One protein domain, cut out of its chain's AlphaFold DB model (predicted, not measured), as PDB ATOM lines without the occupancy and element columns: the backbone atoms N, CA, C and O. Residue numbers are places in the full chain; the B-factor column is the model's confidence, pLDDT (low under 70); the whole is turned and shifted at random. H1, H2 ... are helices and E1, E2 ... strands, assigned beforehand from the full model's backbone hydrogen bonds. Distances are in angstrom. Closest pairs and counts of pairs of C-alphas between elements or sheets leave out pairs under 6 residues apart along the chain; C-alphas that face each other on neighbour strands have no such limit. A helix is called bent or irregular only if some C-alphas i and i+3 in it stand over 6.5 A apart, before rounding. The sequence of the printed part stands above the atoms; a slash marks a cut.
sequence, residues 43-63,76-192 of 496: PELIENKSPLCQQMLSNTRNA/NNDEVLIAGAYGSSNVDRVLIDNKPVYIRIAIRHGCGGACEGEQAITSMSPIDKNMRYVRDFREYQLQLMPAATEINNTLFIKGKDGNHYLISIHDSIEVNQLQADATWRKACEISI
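This is residues 43 to 63 and 76 to 192 of the 496 residues of the protein "Ankyrin_rpt-contain_dom domain-containing protein" of Cellvibrio sp (UniProt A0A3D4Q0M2). Two antiparallel sheets, a large twisted one of six strands and a small one of three, stand loosely and only partly face to face, with H1 over the far face of the large sheet and H2 beyond the small one. Residues 140 to 153, with no named element, lead from H2 back to E6 in the large sheet. The 138 printed residues hold two named helices and nine strands, in the order E1 H1 E2 E3 E4 E5 H2 E6 E7 E8 E9, of mixed class. The sheets run E1 E9 E8 E7 E6 E2 and E3 E4 E5. The whole is compact, radius of gyration of the C-alphas 14.9 A, spanning 42 by 39 by 26 A.

Find C-alpha 45 at (219.201, 100.390, 180.513), where E1, residues 45 to 48, begins. H1, residues 52 to 63, runs 16.3 A. After the cut come E2, residues 79 to 83, E3, residues 94 to 96, and E4, residues 99 to 108, which starts at (191.273, 105.927, 168.707) and runs 27.3 A. Next are E5, residues 117 to 123, 19.1 A, and H2, residues 134 to 139, only just irregular: C-alphas 136 and 139 are 6.7 A apart. Then read E6, residues 154 to 158, E7, residues 164 to 169, E8, residues 172 to 178, 19.1 A, and E9, residues 184 to 191, 19.8 A, ending at (222.025, 106.178, 181.072).

Begin with the six-stranded sheet, twisted, with edge strands E1 and E2. Look for N 46 and O 189, 2.8 A, between E1 and E9; N 173 and O 190, 2.8 A, between E9 and E8; N 166 and O 176, 2.8 A, between E8 and E7; N 155 and O 167, 2.8 A, between E7 and E6; and N 81 and O 156, 3.0 A, between E6 and E2. E6 to E9 form a meander, each strand the antiparallel neighbour of the one before; so do E3 to E5. E9 bends by 56 degrees at residue 187. H1 is on this sheet, two layers, at a height of 9.4 A over it, and touches E9 at the closest C-alphas, Cys 53 and Cys 188, 5.4 A. E5 and E6 are near each other, with 5 pairs of C-alphas within 10 A. E4 pairs with E3 at N 94 and O 101, 2.8 A, and with E5 at N 104 and O 121, 2.8 A. H2 is on the small sheet, over none of its strands, and touches E4 at the closest C-alphas, Arg 108 and Val 134, 5.2 A. In H1 every O i to N i+4 pair is within hydrogen-bond range; in H2 0 of 2 are, beside 2 of 3 O i to N i+3 pairs.

The two C-alphas farthest apart, Asn 62 and Glu 139, are 44.9 A apart. Residues 64 to 75 are not printed; C-alphas 63 and 76 are 12.7 A apart across the cut. The link from H2 to E6 is long. The mean pLDDT of the printed part is 70.4, and residues 76 to 92, 106 to 119 and 131 to 154 are under 70.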
ATOM      1  N   PRO A  43     226.734 103.173 178.257       91.69
ATOM      2  CA  PRO A  43     225.293 103.304 178.377       91.69
ATOM      3  C   PRO A  43     224.638 101.995 178.808       91.69
ATOM      4  O   PRO A  43     224.957 100.913 178.285       91.69
ATOM      5  N   GLU A  44     223.691 102.106 179.730       92.25
ATOM      6  CA  GLU A  44     222.948 100.992 180.307       92.25
ATOM      7  C   GLU A  44     221.457 101.310 180.375       92.25
ATOM      8  O   GLU A  44     221.042 102.463 180.476       92.25
ATOM      9  N   LEU A  45     220.638 100.262 180.308       92.00
ATOM     10  CA  LEU A  45     219.201 100.390 180.513       92.00
ATOM     11  C   LEU A  45     218.912 100.533 182.004       92.00
ATOM     12  O   LEU A  45     219.186  99.619 182.778       92.00
ATOM     13  N   ILE A  46     218.310 101.658 182.374       90.12
ATOM     14  CA  ILE A  46     217.744 101.893 183.705       90.12
ATOM     15  C   ILE A  46     216.338 101.287 183.764       90.12
ATOM     16  O   ILE A  46     215.985 100.599 184.719       90.12
ATOM     17  N   GLU A  47     215.544 101.491 182.710       88.12
ATOM     18  CA  GLU A  47     214.188 100.955 182.592       88.12
ATOM     19  C   GLU A  47     213.969 100.304 181.220       88.12
ATOM     20  O   GLU A  47     214.353 100.858 180.189       88.12
ATOM     21  N   ASN A  48     213.335  99.126 181.208       89.00
ATOM     22  CA  ASN A  48     213.055  98.350 179.999       89.00
ATOM     23  C   ASN A  48     211.624  97.791 180.029       89.00
ATOM     24  O   ASN A  48     211.384  96.704 180.560       89.00
ATOM     25  N   LYS A  49     210.675  98.544 179.467       86.38
ATOM     26  CA  LYS A  49     209.261  98.147 179.351       86.38
ATOM     27  C   LYS A  49     208.816  97.917 177.903       86.38
ATOM     28  O   LYS A  49     207.648  97.617 177.678       86.38
ATOM     29  N   SER A  50     209.716  98.044 176.925       80.75
ATOM     30  CA  SER A  50     209.408  97.897 175.498       80.75
ATOM     31  C   SER A  50     210.535  97.178 174.737       80.75
ATOM     32  O   SER A  50     211.710  97.403 175.015       80.75
ATOM     33  N   PRO A  51     210.235  96.356 173.713       75.25
ATOM     34  CA  PRO A  51     211.257  95.799 172.821       75.25
ATOM     35  C   PRO A  51     212.142  96.863 172.144       75.25
ATOM     36  O   PRO A  51     213.308  96.593 171.847       75.25
ATOM     37  N   LEU A  52     211.625  98.087 171.960       79.44
ATOM     38  CA  LEU A  52     212.379  99.233 171.438       79.44
ATOM     39  C   LEU A  52     213.589  99.589 172.320       79.44
ATOM     40  O   LEU A  52     214.599 100.066 171.808       79.44
ATOM     41  N   CYS A  53     213.523  99.335 173.632       84.44
ATOM     42  CA  CYS A  53     214.558  99.720 174.591       84.44
ATOM     43  C   CYS A  53     215.934  99.134 174.245       84.44
ATOM     44  O   CYS A  53     216.944  99.822 174.364       84.44
ATOM     45  N   GLN A  54     215.980  97.883 173.778       86.44
ATOM     46  CA  GLN A  54     217.231  97.209 173.411       86.44
ATOM     47  C   GLN A  54     217.823  97.765 172.114       86.44
ATOM     48  O   GLN A  54     219.032  97.979 172.021       86.44
ATOM     49  N   GLN A  55     216.970  98.054 171.127       83.56
ATOM     50  CA  GLN A  55     217.393  98.703 169.887       83.56
ATOM     51  C   GLN A  55     217.931 100.111 170.169       83.56
ATOM     52  O   GLN A  55     219.007 100.467 169.694       83.56
ATOM     53  N   MET A  56     217.213 100.887 170.983       83.00
ATOM     54  CA  MET A  56     217.639 102.216 171.412       83.00
ATOM     55  C   MET A  56     218.965 102.155 172.162       83.00
ATOM     56  O   MET A  56     219.874 102.895 171.813       83.00
ATOM     57  N   LEU A  57     219.126 101.224 173.110       87.12
ATOM     58  CA  LEU A  57     220.396 101.021 173.809       87.12
ATOM     59  C   LEU A  57     221.537 100.709 172.832       87.12
ATOM     60  O   LEU A  57     222.626 101.260 172.975       87.12
ATOM     61  N   SER A  58     221.301  99.853 171.834       85.69
ATOM     62  CA  SER A  58     222.299  99.545 170.804       85.69
ATOM     63  C   SER A  58     222.703 100.794 170.021       85.69
ATOM     64  O   SER A  58     223.894 101.044 169.843       85.69
ATOM     65  N   ASN A  59     221.734 101.606 169.593       82.44
ATOM     66  CA  ASN A  59     221.999 102.860 168.889       82.44
ATOM     67  C   ASN A  59     222.747 103.858 169.782       82.44
ATOM     68  O   ASN A  59     223.726 104.459 169.349       82.44
ATOM     69  N   THR A  60     222.337 103.995 171.045       84.88
ATOM     70  CA  THR A  60     222.987 104.867 172.029       84.88
ATOM     71  C   THR A  60     224.420 104.436 172.309       84.88
ATOM     72  O   THR A  60     225.282 105.297 172.460       84.88
ATOM     73  N   ARG A  61     224.696 103.128 172.368       86.81
ATOM     74  CA  ARG A  61     226.058 102.595 172.510       86.81
ATOM     75  C   ARG A  61     226.896 102.873 171.272       86.81
ATOM     76  O   ARG A  61     228.029 103.299 171.422       86.81
ATOM     77  N   ASN A  62     226.344 102.718 170.072       84.25
ATOM     78  CA  ASN A  62     227.057 103.093 168.851       84.25
ATOM     79  C   ASN A  62     227.414 104.590 168.866       84.25
ATOM     80  O   ASN A  62     228.588 104.929 168.759       84.25
ATOM     81  N   ALA A  63     226.440 105.460 169.155       81.81
ATOM     82  CA  ALA A  63     226.652 106.904 169.289       81.81
ATOM     83  C   ALA A  63     227.597 107.282 170.448       81.81
ATOM     84  O   ALA A  63     228.276 108.301 170.400       81.81
ATOM     85  N   ASN A  76     218.926 107.623 160.900       42.44
ATOM     86  CA  ASN A  76     218.713 107.565 159.445       42.44
ATOM     87  C   ASN A  76     217.488 106.714 159.025       42.44
ATOM     88  O   ASN A  76     217.262 106.550 157.831       42.44
ATOM     89  N   ASN A  77     216.714 106.145 159.964       45.41
ATOM     90  CA  ASN A  77     215.712 105.109 159.681       45.41
ATOM     91  C   ASN A  77     214.376 105.217 160.451       45.41
ATOM     92  O   ASN A  77     213.592 104.265 160.386       45.41
ATOM     93  N   ASP A  78     214.096 106.326 161.145       52.84
ATOM     94  CA  ASP A  78     212.808 106.561 161.820       52.84
ATOM     95  C   ASP A  78     212.051 107.729 161.168       52.84
ATOM     96  O   ASP A  78     212.658 108.718 160.752       52.84
ATOM     97  N   GLU A  79     210.718 107.628 161.068       56.78
ATOM     98  CA  GLU A  79     209.889 108.748 160.608       56.78
ATOM     99  C   GLU A  79     209.845 109.789 161.730       56.78
ATOM    100  O   GLU A  79     209.107 109.662 162.714       56.78
ATOM    101  N   VAL A  80     210.698 110.805 161.606       59.44
ATOM    102  CA  VAL A  80     210.697 111.960 162.499       59.44
ATOM    103  C   VAL A  80     209.441 112.764 162.204       59.44
ATOM    104  O   VAL A  80     209.352 113.458 161.191       59.44
ATOM    105  N   LEU A  81     208.458 112.642 163.091       56.75
ATOM    106  CA  LEU A  81     207.177 113.319 162.952       56.75
ATOM    107  C   LEU A  81     207.277 114.785 163.387       56.75
ATOM    108  O   LEU A  81     206.602 115.625 162.801       56.75
ATOM    109  N   ILE A  82     208.120 115.086 164.386       60.94
ATOM    110  CA  ILE A  82     208.495 116.450 164.795       60.94
ATOM    111  C   ILE A  82     209.955 116.436 165.284       60.94
ATOM    112  O   ILE A  82     210.286 115.727 166.238       60.94
ATOM    113  N   ALA A  83     210.821 117.235 164.651       49.88
ATOM    114  CA  ALA A  83     212.166 117.540 165.145       49.88
ATOM    115  C   ALA A  83     212.146 118.886 165.881       49.88
ATOM    116  O   ALA A  83     211.589 119.849 165.358       49.88
ATOM    117  N   GLY A  84     212.745 118.960 167.072       49.19
ATOM    118  CA  GLY A  84     212.763 120.168 167.898       49.19
ATOM    119  C   GLY A  84     213.361 121.391 167.191       49.19
ATOM    120  O   GLY A  84     214.572 121.459 167.005       49.19
ATOM    121  N   ALA A  85     212.495 122.327 166.790       37.81
ATOM    122  CA  ALA A  85     212.652 123.786 166.822       37.81
ATOM    123  C   ALA A  85     211.483 124.462 166.073       37.81
ATOM    124  O   ALA A  85     211.061 124.001 165.013       37.81
ATOM    125  N   TYR A  86     210.993 125.572 166.637       35.41
ATOM    126  CA  TYR A  86     210.176 126.639 166.041       35.41
ATOM    127  C   TYR A  86     209.686 126.436 164.589       35.41
ATOM    128  O   TYR A  86     210.431 126.591 163.623       35.41
ATOM    129  N   GLY A  87     208.368 126.259 164.442       39.69
ATOM    130  CA  GLY A  87     207.643 126.608 163.213       39.69
ATOM    131  C   GLY A  87     207.258 125.470 162.263       39.69
ATOM    132  O   GLY A  87     206.488 125.714 161.338       39.69
ATOM    133  N   SER A  88     207.687 124.227 162.490       45.41
ATOM    134  CA  SER A  88     207.166 123.076 161.735       45.41
ATOM    135  C   SER A  88     207.158 121.833 162.624       45.41
ATOM    136  O   SER A  88     208.207 121.316 162.979       45.41
ATOM    137  N   SER A  89     206.029 121.280 163.052       47.22
ATOM    138  CA  SER A  89     205.108 120.543 162.187       47.22
ATOM    139  C   SER A  89     203.893 120.102 163.020       47.22
ATOM    140  O   SER A  89     204.005 119.638 164.152       47.22
ATOM    141  N   ASN A  90     202.707 120.309 162.455       54.28
ATOM    142  CA  ASN A  90     201.407 120.085 163.076       54.28
ATOM    143  C   ASN A  90     201.026 118.595 163.050       54.28
ATOM    144  O   ASN A  90     200.431 118.144 162.071       54.28
ATOM    145  N   VAL A  91     201.298 117.829 164.109       57.25
ATOM    146  CA  VAL A  91     200.677 116.497 164.250       57.25
ATOM    147  C   VAL A  91     199.293 116.649 164.878       57.25
ATOM    148  O   VAL A  91     199.077 116.335 166.040       57.25
ATOM    149  N   ASP A  92     198.328 117.131 164.092       64.88
ATOM    150  CA  ASP A  92     196.970 117.377 164.592       64.88
ATOM    151  C   ASP A  92     196.294 116.091 165.082       64.88
ATOM    152  O   ASP A  92     195.484 116.157 165.995       64.88
ATOM    153  N   ARG A  93     196.590 114.924 164.493       81.12
ATOM    154  CA  ARG A  93     195.876 113.675 164.787       81.12
ATOM    155  C   ARG A  93     196.714 112.442 164.453       81.12
ATOM    156  O   ARG A  93     197.082 112.249 163.298       81.12
ATOM    157  N   VAL A  94     196.900 111.562 165.432       82.88
ATOM    158  CA  VAL A  94     197.391 110.186 165.251       82.88
ATOM    159  C   VAL A  94     196.309 109.182 165.644       82.88
ATOM    160  O   VAL A  94     195.368 109.514 166.366       82.88
ATOM    161  N   LEU A  95     196.418 107.951 165.143       83.12
ATOM    162  CA  LEU A  95     195.552 106.843 165.542       83.12
ATOM    163  C   LEU A  95     196.343 105.876 166.418       83.12
ATOM    164  O   LEU A  95     197.389 105.387 165.996       83.12
ATOM    165  N   ILE A  96     195.818 105.588 167.608       83.94
ATOM    166  CA  ILE A  96     196.349 104.581 168.531       83.94
ATOM    167  C   ILE A  96     195.198 103.641 168.864       83.94
ATOM    168  O   ILE A  96     194.167 104.087 169.364       83.94
ATOM    169  N   ASP A  97     195.327 102.360 168.510       85.69
ATOM    170  CA  ASP A  97     194.257 101.357 168.630       85.69
ATOM    171  C   ASP A  97     192.915 101.829 168.035       85.69
ATOM    172  O   ASP A  97     191.850 101.703 168.641       85.69
ATOM    173  N   ASN A  98     192.970 102.438 166.843       85.44
ATOM    174  CA  ASN A  98     191.844 103.079 166.145       85.44
ATOM    175  C   ASN A  98     191.183 104.263 166.879       85.44
ATOM    176  O   ASN A  98     190.189 104.803 166.389       85.44
ATOM    177  N   LYS A  99     191.732 104.723 168.007       85.62
ATOM    178  CA  LYS A  99     191.273 105.927 168.707       85.62
ATOM    179  C   LYS A  99     192.084 107.144 168.257       85.62
ATOM    180  O   LYS A  99     193.311 107.054 168.170       85.62
ATOM    181  N   PRO A 100     191.433 108.279 167.949       86.06
ATOM    182  CA  PRO A 100     192.145 109.503 167.624       86.06
ATOM    183  C   PRO A 100     192.788 110.094 168.882       86.06
ATOM    184  O   PRO A 100     192.118 110.292 169.893       86.06
ATOM    185  N   VAL A 101     194.075 110.413 168.787       83.88
ATOM    186  CA  VAL A 101     194.802 111.213 169.775       83.88
ATOM    187  C   VAL A 101     195.371 112.434 169.061       83.88
ATOM    188  O   VAL A 101     195.981 112.323 167.997       83.88
ATOM    189  N   TYR A 102     195.127 113.607 169.626       79.88
ATOM    190  CA  TYR A 102     195.524 114.904 169.094       79.88
ATOM    191  C   TYR A 102     196.767 115.373 169.833       79.88
ATOM    192  O   TYR A 102     196.807 115.292 171.061       79.88
ATOM    193  N   ILE A 103     197.774 115.844 169.099       78.19
ATOM    194  CA  ILE A 103     199.060 116.256 169.664       78.19
ATOM    195  C   ILE A 103     199.335 117.705 169.257       78.19
ATOM    196  O   ILE A 103     199.122 118.107 168.116       78.19
ATOM    197  N   ARG A 104     199.805 118.526 170.191       74.75
ATOM    198  CA  ARG A 104     200.190 119.917 169.931       74.75
ATOM    199  C   ARG A 104     201.441 120.265 170.704       74.75
ATOM    200  O   ARG A 104     201.590 119.861 171.849       74.75
ATOM    201  N   ILE A 105     202.306 121.062 170.094       70.56
ATOM    202  CA  ILE A 105     203.404 121.704 170.807       70.56
ATOM    203  C   ILE A 105     202.897 123.045 171.335       70.56
ATOM    204  O   ILE A 105     202.408 123.861 170.556       70.56
ATOM    205  N   ALA A 106     202.983 123.259 172.646       68.25
ATOM    206  CA  ALA A 106     202.593 124.511 173.292       68.25
ATOM    207  C   ALA A 106     203.742 125.088 174.114       68.25
ATOM    208  O   ALA A 106     204.580 124.354 174.627       68.25
ATOM    209  N   ILE A 107     203.752 126.406 174.285       62.62
ATOM    210  CA  ILE A 107     204.804 127.121 175.006       62.62
ATOM    211  C   ILE A 107     204.397 127.321 176.469       62.62
ATOM    212  O   ILE A 107     203.361 127.916 176.787       62.62
ATOM    213  N   ARG A 108     205.229 126.863 177.400       58.97
ATOM    214  CA  ARG A 108     205.119 127.191 178.820       58.97
ATOM    215  C   ARG A 108     205.889 128.479 179.090       58.97
ATOM    216  O   ARG A 108     207.085 128.549 178.837       58.97
ATOM    217  N   HIS A 109     205.222 129.488 179.655       54.44
ATOM    218  CA  HIS A 109     205.910 130.710 180.081       54.44
ATOM    219  C   HIS A 109     207.015 130.399 181.102       54.44
ATOM    220  O   HIS A 109     206.728 129.829 182.159       54.44
ATOM    221  N   GLY A 110     208.236 130.844 180.802       50.06
ATOM    222  CA  GLY A 110     209.348 130.968 181.748       50.06
ATOM    223  C   GLY A 110     209.765 132.428 181.954       50.06
ATOM    224  O   GLY A 110     209.006 133.347 181.649       50.06
ATOM    225  N   CYS A 111     210.985 132.652 182.450       43.19
ATOM    226  CA  CYS A 111     211.584 133.968 182.732       43.19
ATOM    227  C   CYS A 111     211.908 134.830 181.478       43.19
ATOM    228  O   CYS A 111     212.806 135.664 181.534       43.19
ATOM    229  N   GLY A 112     211.212 134.627 180.350       43.66
ATOM    230  CA  GLY A 112     211.513 135.190 179.022       43.66
ATOM    231  C   GLY A 112     211.737 134.095 177.964       43.66
ATOM    232  O   GLY A 112     211.998 132.950 178.317       43.66
ATOM    233  N   GLY A 113     211.638 134.432 176.672       41.47
ATOM    234  CA  GLY A 113     211.605 133.520 175.497       41.47
ATOM    235  C   GLY A 113     212.667 132.408 175.293       41.47
ATOM    236  O   GLY A 113     212.616 131.748 174.268       41.47
ATOM    237  N   ALA A 114     213.630 132.181 176.196       39.38
ATOM    238  CA  ALA A 114     214.561 131.043 176.171       39.38
ATOM    239  C   ALA A 114     214.516 130.234 177.477       39.38
ATOM    240  O   ALA A 114     215.172 129.207 177.580       39.38
ATOM    241  N   CYS A 115     213.699 130.667 178.442       43.09
ATOM    242  CA  CYS A 115     213.091 129.819 179.467       43.09
ATOM    243  C   CYS A 115     211.660 129.409 179.072       43.09
ATOM    244  O   CYS A 115     210.970 128.743 179.842       43.09
ATOM    245  N   GLU A 116     211.177 129.861 177.910       49.06
ATOM    246  CA  GLU A 116     209.966 129.332 177.298       49.06
ATOM    247  C   GLU A 116     210.235 127.883 176.886       49.06
ATOM    248  O   GLU A 116     210.872 127.612 175.874       49.06
ATOM    249  N   GLY A 117     209.801 126.948 177.727       53.34
ATOM    250  CA  GLY A 117     209.857 125.529 177.417       53.34
ATOM    251  C   GLY A 117     208.674 125.174 176.534       53.34
ATOM    252  O   GLY A 117     207.526 125.371 176.937       53.34
ATOM    253  N   GLU A 118     208.922 124.657 175.338       59.62
ATOM    254  CA  GLU A 118     207.860 123.996 174.590       59.62
ATOM    255  C   GLU A 118     207.495 122.669 175.289       59.62
ATOM    256  O   GLU A 118     208.303 122.093 176.022       59.62
ATOM    257  N   GLN A 119     206.267 122.198 175.095       68.38
ATOM    258  CA  GLN A 119     205.749 120.965 175.675       68.38
ATOM    259  C   GLN A 119     204.845 120.263 174.662       68.38
ATOM    260  O   GLN A 119     203.972 120.895 174.064       68.38
ATOM    261  N   ALA A 120     205.024 118.951 174.499       70.75
ATOM    262  CA  ALA A 120     204.106 118.120 173.732       70.75
ATOM    263  C   ALA A 120     202.852 117.821 174.569       70.75
ATOM    264  O   ALA A 120     202.885 117.048 175.527       70.75
ATOM    265  N   ILE A 121     201.743 118.455 174.208       74.38
ATOM    266  CA  ILE A 121     200.421 118.265 174.798       74.38
ATOM    267  C   ILE A 121     199.650 117.242 173.971       74.38
ATOM    268  O   ILE A 121     199.688 117.266 172.742       74.38
ATOM    269  N   THR A 122     198.923 116.365 174.652       78.25
ATOM    270  CA  THR A 122     198.110 115.307 174.055       78.25
ATOM    271  C   THR A 122     196.666 115.411 174.539       78.25
ATOM    272  O   THR A 122     196.401 115.841 175.658       78.25
ATOM    273  N   SER A 123     195.708 115.054 173.688       77.44
ATOM    274  CA  SER A 123     194.282 115.089 174.024       77.44
ATOM    275  C   SER A 123     193.510 114.032 173.242       77.44
ATOM    276  O   SER A 123     193.829 113.734 172.093       77.44
ATOM    277  N   MET A 124     192.449 113.488 173.838       81.25
ATOM    278  CA  MET A 124     191.480 112.645 173.123       81.25
ATOM    279  C   MET A 124     190.502 113.467 172.260       81.25
ATOM    280  O   MET A 124     189.778 112.904 171.442       81.25
ATOM    281  N   SER A 125     190.475 114.794 172.431       81.25
ATOM    282  CA  SER A 125     189.653 115.737 171.658       81.25
ATOM    283  C   SER A 125     190.523 116.717 170.856       81.25
ATOM    284  O   SER A 125     191.635 117.022 171.294       81.25
ATOM    285  N   PRO A 126     190.037 117.249 169.716       80.50
ATOM    286  CA  PRO A 126     190.760 118.256 168.943       80.50
ATOM    287  C   PRO A 126     191.225 119.445 169.790       80.50
ATOM    288  O   PRO A 126     190.455 119.985 170.577       80.50
ATOM    289  N   ILE A 127     192.476 119.860 169.590       75.31
ATOM    290  CA  ILE A 127     193.081 121.030 170.238       75.31
ATOM    291  C   ILE A 127     193.037 122.207 169.252       75.31
ATOM    292  O   ILE A 127     193.331 122.023 168.064       75.31
ATOM    293  N   ASP A 128     192.683 123.407 169.727       74.50
ATOM    294  CA  ASP A 128     192.679 124.621 168.901       74.50
ATOM    295  C   ASP A 128     194.062 124.845 168.259       74.50
ATOM    296  O   ASP A 128     195.112 124.717 168.890       74.50
ATOM    297  N   LYS A 129     194.070 125.157 166.961       71.62
ATOM    298  CA  LYS A 129     195.294 125.399 166.191       71.62
ATOM    299  C   LYS A 129     195.956 126.728 166.540       71.62
ATOM    300  O   LYS A 129     197.156 126.865 166.330       71.62
ATOM    301  N   ASN A 130     195.193 127.684 167.066       71.88
ATOM    302  CA  ASN A 130     195.700 128.996 167.467       71.88
ATOM    303  C   ASN A 130     196.282 128.998 168.884       71.88
ATOM    304  O   ASN A 130     196.846 129.998 169.325       71.88
ATOM    305  N   MET A 131     196.141 127.883 169.599       68.50
ATOM    306  CA  MET A 131     196.603 127.734 170.965       68.50
ATOM    307  C   MET A 131     198.125 127.696 171.010       68.50
ATOM    308  O   MET A 131     198.751 126.729 170.573       68.50
ATOM    309  N   ARG A 132     198.716 128.761 171.549       67.88
ATOM    310  CA  ARG A 132     200.170 128.911 171.612       67.88
ATOM    311  C   ARG A 132     200.726 128.640 173.006       67.88
ATOM    312  O   ARG A 132     201.866 128.186 173.095       67.88
ATOM    313  N   TYR A 133     199.961 128.867 174.080       66.25
ATOM    314  CA  TYR A 133     200.486 128.836 175.448       66.25
ATOM    315  C   TYR A 133     199.814 127.798 176.357       66.25
ATOM    316  O   TYR A 133     198.610 127.578 176.316       66.25
ATOM    317  N   VAL A 134     200.585 127.209 177.283       61.97
ATOM    318  CA  VAL A 134     200.080 126.224 178.270       61.97
ATOM    319  C   VAL A 134     199.029 126.828 179.218       61.97
ATOM    320  O   VAL A 134     198.177 126.111 179.740       61.97
ATOM    321  N   ARG A 135     199.057 128.149 179.465       60.69
ATOM    322  CA  ARG A 135     198.025 128.821 180.283       60.69
ATOM    323  C   ARG A 135     196.648 128.764 179.626       60.69
ATOM    324  O   ARG A 135     195.679 128.581 180.357       60.69
ATOM    325  N   ASP A 136     196.598 128.812 178.297       64.19
ATOM    326  CA  ASP A 136     195.371 128.693 177.502       64.19
ATOM    327  C   ASP A 136     194.697 127.323 177.742       64.19
ATOM    328  O   ASP A 136     193.500 127.161 177.538       64.19
ATOM    329  N   PHE A 137     195.453 126.326 178.230       57.97
ATOM    330  CA  PHE A 137     194.976 124.965 178.504       57.97
ATOM    331  C   PHE A 137     194.392 124.788 179.910       57.97
ATOM    332  O   PHE A 137     193.752 123.775 180.174       57.97
ATOM    333  N   ARG A 138     194.571 125.747 180.839       56.69
ATOM    334  CA  ARG A 138     194.017 125.620 182.205       56.69
ATOM    335  C   ARG A 138     192.488 125.558 182.227       56.69
ATOM    336  O   ARG A 138     191.938 125.064 183.206       56.69
ATOM    337  N   GLU A 139     191.826 126.020 181.168       51.53
ATOM    338  CA  GLU A 139     190.373 125.918 180.986       51.53
ATOM    339  C   GLU A 139     189.926 124.530 180.480       51.53
ATOM    340  O   GLU A 139     188.789 124.132 180.713       51.53
ATOM    341  N   TYR A 140     190.834 123.740 179.894       52.31
ATOM    342  CA  TYR A 140     190.616 122.358 179.448       52.31
ATOM    343  C   TYR A 140     191.238 121.380 180.455       52.31
ATOM    344  O   TYR A 140     192.235 120.709 180.191       52.31
ATOM    345  N   GLN A 141     190.699 121.347 181.673       48.16
ATOM    346  CA  GLN A 141     191.175 120.420 182.700       48.16
ATOM    347  C   GLN A 141     190.865 118.956 182.342       48.16
ATOM    348  O   GLN A 141     189.747 118.641 181.945       48.16
ATOM    349  N   LEU A 142     191.843 118.093 182.668       44.88
ATOM    350  CA  LEU A 142     191.811 116.626 182.846       44.88
ATOM    351  C   LEU A 142     192.472 115.815 181.710       44.88
ATOM    352  O   LEU A 142     191.997 115.795 180.585       44.88
ATOM    353  N   GLN A 143     193.526 115.070 182.090       46.19
ATOM    354  CA  GLN A 143     194.343 114.097 181.323       46.19
ATOM    355  C   GLN A 143     195.676 114.563 180.711       46.19
ATOM    356  O   GLN A 143     196.178 113.952 179.775       46.19
ATOM    357  N   LEU A 144     196.336 115.561 181.296       45.16
ATOM    358  CA  LEU A 144     197.715 115.891 180.925       45.16
ATOM    359  C   LEU A 144     198.697 115.293 181.933       45.16
ATOM    360  O   LEU A 144     198.867 115.825 183.029       45.16
ATOM    361  N   MET A 145     199.351 114.189 181.567       45.66
ATOM    362  CA  MET A 145     200.590 113.773 182.231       45.66
ATOM    363  C   MET A 145     201.750 114.475 181.515       45.66
ATOM    364  O   MET A 145     201.962 114.212 180.329       45.66
ATOM    365  N   PRO A 146     202.474 115.398 182.169       42.53
ATOM    366  CA  PRO A 146     203.577 116.101 181.537       42.53
ATOM    367  C   PRO A 146     204.745 115.126 181.373       42.53
ATOM    368  O   PRO A 146     205.436 114.824 182.340       42.53
ATOM    369  N   ALA A 147     204.973 114.641 180.156       38.97
ATOM    370  CA  ALA A 147     206.304 114.205 179.768       38.97
ATOM    371  C   ALA A 147     206.984 115.377 179.048       38.97
ATOM    372  O   ALA A 147     206.394 115.978 178.151       38.97
ATOM    373  N   ALA A 148     208.210 115.670 179.475       41.50
ATOM    374  CA  ALA A 148     209.142 116.684 178.984       41.50
ATOM    375  C   ALA A 148     208.947 118.129 179.491       41.50
ATOM    376  O   ALA A 148     208.123 118.920 179.030       41.50
ATOM    377  N   THR A 149     209.797 118.461 180.460       41.75
ATOM    378  CA  THR A 149     210.432 119.767 180.642       41.75
ATOM    379  C   THR A 149     211.324 120.078 179.433       41.75
ATOM    380  O   THR A 149     212.220 119.298 179.165       41.75
ATOM    381  N   GLU A 150     211.088 121.204 178.747       47.94
ATOM    382  CA  GLU A 150     211.935 121.800 177.685       47.94
ATOM    383  C   GLU A 150     212.212 120.918 176.435       47.94
ATOM    384  O   GLU A 150     213.056 120.038 176.463       47.94
ATOM    385  N   ILE A 151     211.592 121.218 175.276       48.50
ATOM    386  CA  ILE A 151     211.837 120.501 173.987       48.50
ATOM    387  C   ILE A 151     213.243 120.713 173.397       48.50
ATOM    388  O   ILE A 151     213.610 120.056 172.419       48.50
ATOM    389  N   ASN A 152     214.077 121.578 173.978       51.81
ATOM    390  CA  ASN A 152     215.494 121.571 173.629       51.81
ATOM    391  C   ASN A 152     216.049 120.192 174.007       51.81
ATOM    392  O   ASN A 152     216.225 119.898 175.184       51.81
ATOM    393  N   ASN A 153     216.308 119.370 172.992       61.12
ATOM    394  CA  ASN A 153     216.659 117.956 173.091       61.12
ATOM    395  C   ASN A 153     215.511 116.931 173.186       61.12
ATOM    396  O   ASN A 153     215.732 115.818 173.665       61.12
ATOM    397  N   THR A 154     214.327 117.239 172.645       69.69
ATOM    398  CA  THR A 154     213.217 116.275 172.510       69.69
ATOM    399  C   THR A 154     212.863 115.968 171.046       69.69
ATOM    400  O   THR A 154     212.859 116.852 170.189       69.69
ATOM    401  N   LEU A 155     212.534 114.707 170.746       74.12
ATOM    402  CA  LEU A 155     212.104 114.213 169.433       74.12
ATOM    403  C   LEU A 155     210.785 113.455 169.545       74.12
ATOM    404  O   LEU A 155     210.618 112.623 170.437       74.12
ATOM    405  N   PHE A 156     209.879 113.692 168.595       76.94
ATOM    406  CA  PHE A 156     208.685 112.870 168.419       76.94
ATOM    407  C   PHE A 156     208.844 111.984 167.185       76.94
ATOM    408  O   PHE A 156     209.014 112.481 166.066       76.94
ATOM    409  N   ILE A 157     208.791 110.671 167.392       77.00
ATOM    410  CA  ILE A 157     209.019 109.677 166.341       77.00
ATOM    411  C   ILE A 157     207.872 108.674 166.268       77.00
ATOM    412  O   ILE A 157     207.226 108.359 167.273       77.00
ATOM    413  N   LYS A 158     207.672 108.117 165.076       79.75
ATOM    414  CA  LYS A 158     206.909 106.885 164.891       79.75
ATOM    415  C   LYS A 158     207.878 105.720 164.745       79.75
ATOM    416  O   LYS A 158     208.679 105.687 163.812       79.75
ATOM    417  N   GLY A 159     207.813 104.779 165.680       74.38
ATOM    418  CA  GLY A 159     208.628 103.571 165.643       74.38
ATOM    419  C   GLY A 159     208.202 102.627 164.519       74.38
ATOM    420  O   GLY A 159     207.077 102.677 164.016       74.38
ATOM    421  N   LYS A 160     209.096 101.706 164.144       75.00
ATOM    422  CA  LYS A 160     208.812 100.642 163.157       75.00
ATOM    423  C   LYS A 160     207.706  99.681 163.597       75.00
ATOM    424  O   LYS A 160     207.110  99.007 162.766       75.00
ATOM    425  N   ASP A 161     207.439  99.627 164.894       77.06
ATOM    426  CA  ASP A 161     206.324  98.902 165.502       77.06
ATOM    427  C   ASP A 161     204.970  99.622 165.337       77.06
ATOM    428  O   ASP A 161     203.941  99.097 165.753       77.06
ATOM    429  N   GLY A 162     204.957 100.815 164.732       79.50
ATOM    430  CA  GLY A 162     203.768 101.640 164.528       79.50
ATOM    431  C   GLY A 162     203.378 102.491 165.739       79.50
ATOM    432  O   GLY A 162     202.446 103.291 165.630       79.50
ATOM    433  N   ASN A 163     204.089 102.360 166.863       84.06
ATOM    434  CA  ASN A 163     203.853 103.145 168.069       84.06
ATOM    435  C   ASN A 163     204.497 104.532 167.968       84.06
ATOM    436  O   ASN A 163     205.408 104.770 167.175       84.06
ATOM    437  N   HIS A 164     204.021 105.457 168.799       83.94
ATOM    438  CA  HIS A 164     204.483 106.841 168.820       83.94
ATOM    439  C   HIS A 164     205.262 107.115 170.103       83.94
ATOM    440  O   HIS A 164     204.800 106.767 171.194       83.94
ATOM    441  N   TYR A 165     206.423 107.752 169.971       81.81
ATOM    442  CA  TYR A 165     207.369 107.936 171.064       81.81
ATOM    443  C   TYR A 165     207.844 109.379 171.176       81.81
ATOM    444  O   TYR A 165     208.099 110.040 170.172       81.81
ATOM    445  N   LEU A 166     208.008 109.829 172.416       81.19
ATOM    446  CA  LEU A 166     208.670 111.067 172.794       81.19
ATOM    447  C   LEU A 166     210.018 110.717 173.428       81.19
ATOM    448  O   LEU A 166     210.057 110.112 174.500       81.19
ATOM    449  N   ILE A 167     211.109 111.084 172.764       79.62
ATOM    450  CA  ILE A 167     212.482 110.844 173.217       79.62
ATOM    451  C   ILE A 167     213.053 112.162 173.721       79.62
ATOM    452  O   ILE A 167     213.061 113.121 172.963       79.62
ATOM    453  N   SER A 168     213.538 112.219 174.958       77.12
ATOM    454  CA  SER A 168     214.197 113.401 175.535       77.12
ATOM    455  C   SER A 168     215.628 113.060 175.944       77.12
ATOM    456  O   SER A 168     215.864 111.982 176.487       77.12
ATOM    457  N   ILE A 169     216.580 113.954 175.665       76.19
ATOM    458  CA  ILE A 169     218.008 113.763 175.955       76.19
ATOM    459  C   ILE A 169     218.486 114.867 176.905       76.19
ATOM    460  O   ILE A 169     218.723 116.006 176.495       76.19
ATOM    461  N   HIS A 170     218.658 114.506 178.175       74.25
ATOM    462  CA  HIS A 170     219.250 115.363 179.208       74.25
ATOM    463  C   HIS A 170     220.426 114.623 179.872       74.25
ATOM    464  O   HIS A 170     221.419 114.348 179.201       74.25
ATOM    465  N   ASP A 171     220.313 114.261 181.153       74.81
ATOM    466  CA  ASP A 171     221.308 113.441 181.867       74.81
ATOM    467  C   ASP A 171     221.187 111.937 181.525       74.81
ATOM    468  O   ASP A 171     222.143 111.164 181.668       74.81
ATOM    469  N   SER A 172     220.011 111.541 181.028       84.94
ATOM    470  CA  SER A 172     219.662 110.235 180.464       84.94
ATOM    471  C   SER A 172     218.897 110.427 179.143       84.94
ATOM    472  O   SER A 172     218.437 111.529 178.820       84.94
ATOM    473  N   ILE A 173     218.783 109.358 178.349       85.81
ATOM    474  CA  ILE A 173     217.829 109.288 177.239       85.81
ATOM    475  C   ILE A 173     216.546 108.680 177.788       85.81
ATOM    476  O   ILE A 173     216.487 107.479 178.069       85.81
ATOM    477  N   GLU A 174     215.514 109.502 177.914       86.38
ATOM    478  CA  GLU A 174     214.185 109.069 178.322       86.38
ATOM    479  C   GLU A 174     213.298 108.862 177.099       86.38
ATOM    480  O   GLU A 174     213.186 109.737 176.242       86.38
ATOM    481  N   VAL A 175     212.622 107.721 177.028       85.94
ATOM    482  CA  VAL A 175     211.692 107.400 175.945       85.94
ATOM    483  C   VAL A 175     210.327 107.129 176.546       85.94
ATOM    484  O   VAL A 175     210.153 106.214 177.352       85.94
ATOM    485  N   ASN A 176     209.338 107.901 176.118       85.69
ATOM    486  CA  ASN A 176     207.960 107.779 176.559       85.69
ATOM    487  C   ASN A 176     207.080 107.358 175.381       85.69
ATOM    488  O   ASN A 176     207.139 107.967 174.319       85.69
ATOM    489  N   GLN A 177     206.255 106.333 175.561       87.25
ATOM    490  CA  GLN A 177     205.305 105.866 174.555       87.25
ATOM    491  C   GLN A 177     203.937 106.513 174.771       87.25
ATOM    492  O   GLN A 177     203.409 106.498 175.890       87.25
ATOM    493  N   LEU A 178     203.341 107.023 173.694       85.44
ATOM    494  CA  LEU A 178     201.981 107.547 173.707       85.44
ATOM    495  C   LEU A 178     200.964 106.406 173.779       85.44
ATOM    496  O   LEU A 178     201.036 105.446 173.012       85.44
ATOM    497  N   GLN A 179     200.010 106.528 174.691       87.62
ATOM    498  CA  GLN A 179     198.964 105.541 174.929       87.62
ATOM    499  C   GLN A 179     197.619 105.984 174.337       87.62
ATOM    500  O   GLN A 179     197.388 107.160 174.049       87.62
ATOM    501  N   ALA A 180     196.689 105.036 174.200       87.12
ATOM    502  CA  ALA A 180     195.350 105.281 173.657       87.12
ATOM    503  C   ALA A 180     194.462 106.188 174.541       87.12
ATOM    504  O   ALA A 180     193.435 106.679 174.075       87.12
ATOM    505  N   ASP A 181     194.835 106.396 175.808       84.94
ATOM    506  CA  ASP A 181     194.213 107.341 176.752       84.94
ATOM    507  C   ASP A 181     194.851 108.746 176.691       84.94
ATOM    508  O   ASP A 181     194.660 109.556 177.593       84.94
ATOM    509  N   ALA A 182     195.626 109.021 175.634       81.50
ATOM    510  CA  ALA A 182     196.397 110.244 175.438       81.50
ATOM    511  C   ALA A 182     197.457 110.514 176.526       81.50
ATOM    512  O   ALA A 182     197.946 111.638 176.619       81.50
ATOM    513  N   THR A 183     197.867 109.513 177.317       82.12
ATOM    514  CA  THR A 183     198.958 109.663 178.296       82.12
ATOM    515  C   THR A 183     200.311 109.217 177.744       82.12
ATOM    516  O   THR A 183     200.404 108.311 176.915       82.12
ATOM    517  N   TRP A 184     201.381 109.843 178.234       83.00
ATOM    518  CA  TRP A 184     202.755 109.391 178.023       83.00
ATOM    519  C   TRP A 184     203.159 108.427 179.133       83.00
ATOM    520  O   TRP A 184     203.044 108.758 180.314       83.00
ATOM    521  N   ARG A 185     203.661 107.245 178.770       86.19
ATOM    522  CA  ARG A 185     204.216 106.282 179.734       86.19
ATOM    523  C   ARG A 185     205.676 106.003 179.415       86.19
ATOM    524  O   ARG A 185     205.994 105.684 178.271       86.19
ATOM    525  N   LYS A 186     206.545 106.095 180.426       87.19
ATOM    526  CA  LYS A 186     207.968 105.753 180.296       87.19
ATOM    527  C   LYS A 186     208.090 104.313 179.787       87.19
ATOM    528  O   LYS A 186     207.499 103.393 180.353       87.19
ATOM    529  N   ALA A 187     208.776 104.167 178.659       88.50
ATOM    530  CA  ALA A 187     209.012 102.909 177.963       88.50
ATOM    531  C   ALA A 187     210.463 102.458 178.160       88.50
ATOM    532  O   ALA A 187     210.696 101.305 178.523       88.50
ATOM    533  N   CYS A 188     211.418 103.377 177.979       88.25
ATOM    534  CA  CYS A 188     212.822 103.182 178.332       88.25
ATOM    535  C   CYS A 188     213.394 104.385 179.068       88.25
ATOM    536  O   CYS A 188     213.000 105.530 178.845       88.25
ATOM    537  N   GLU A 189     214.438 104.103 179.831       91.56
ATOM    538  CA  GLU A 189     215.426 105.093 180.225       91.56
ATOM    539  C   GLU A 189     216.819 104.486 180.050       91.56
ATOM    540  O   GLU A 189     217.063 103.357 180.485       91.56
ATOM    541  N   ILE A 190     217.707 105.207 179.367       90.12
ATOM    542  CA  ILE A 190     219.079 104.778 179.081       90.12
ATOM    543  C   ILE A 190     220.041 105.794 179.690       90.12
ATOM    544  O   ILE A 190     219.961 106.987 179.391       90.12
ATOM    545  N   SER A 191     220.972 105.330 180.520       92.06
ATOM    546  CA  SER A 191     222.025 106.178 181.072       92.06
ATOM    547  C   SER A 191     222.994 106.610 179.969       92.06
ATOM    548  O   SER A 191     223.435 105.800 179.157       92.06
ATOM    549  N   ILE A 192     223.345 107.896 179.934       87.94
ATOM    550  CA  ILE A 192     224.363 108.437 179.011       87.94
ATOM    551  C   ILE A 192     225.463 109.230 179.723       87.94
ATOM    552  O   ILE A 192     226.412 109.708 179.093       87.94
TER     553      ILE A 192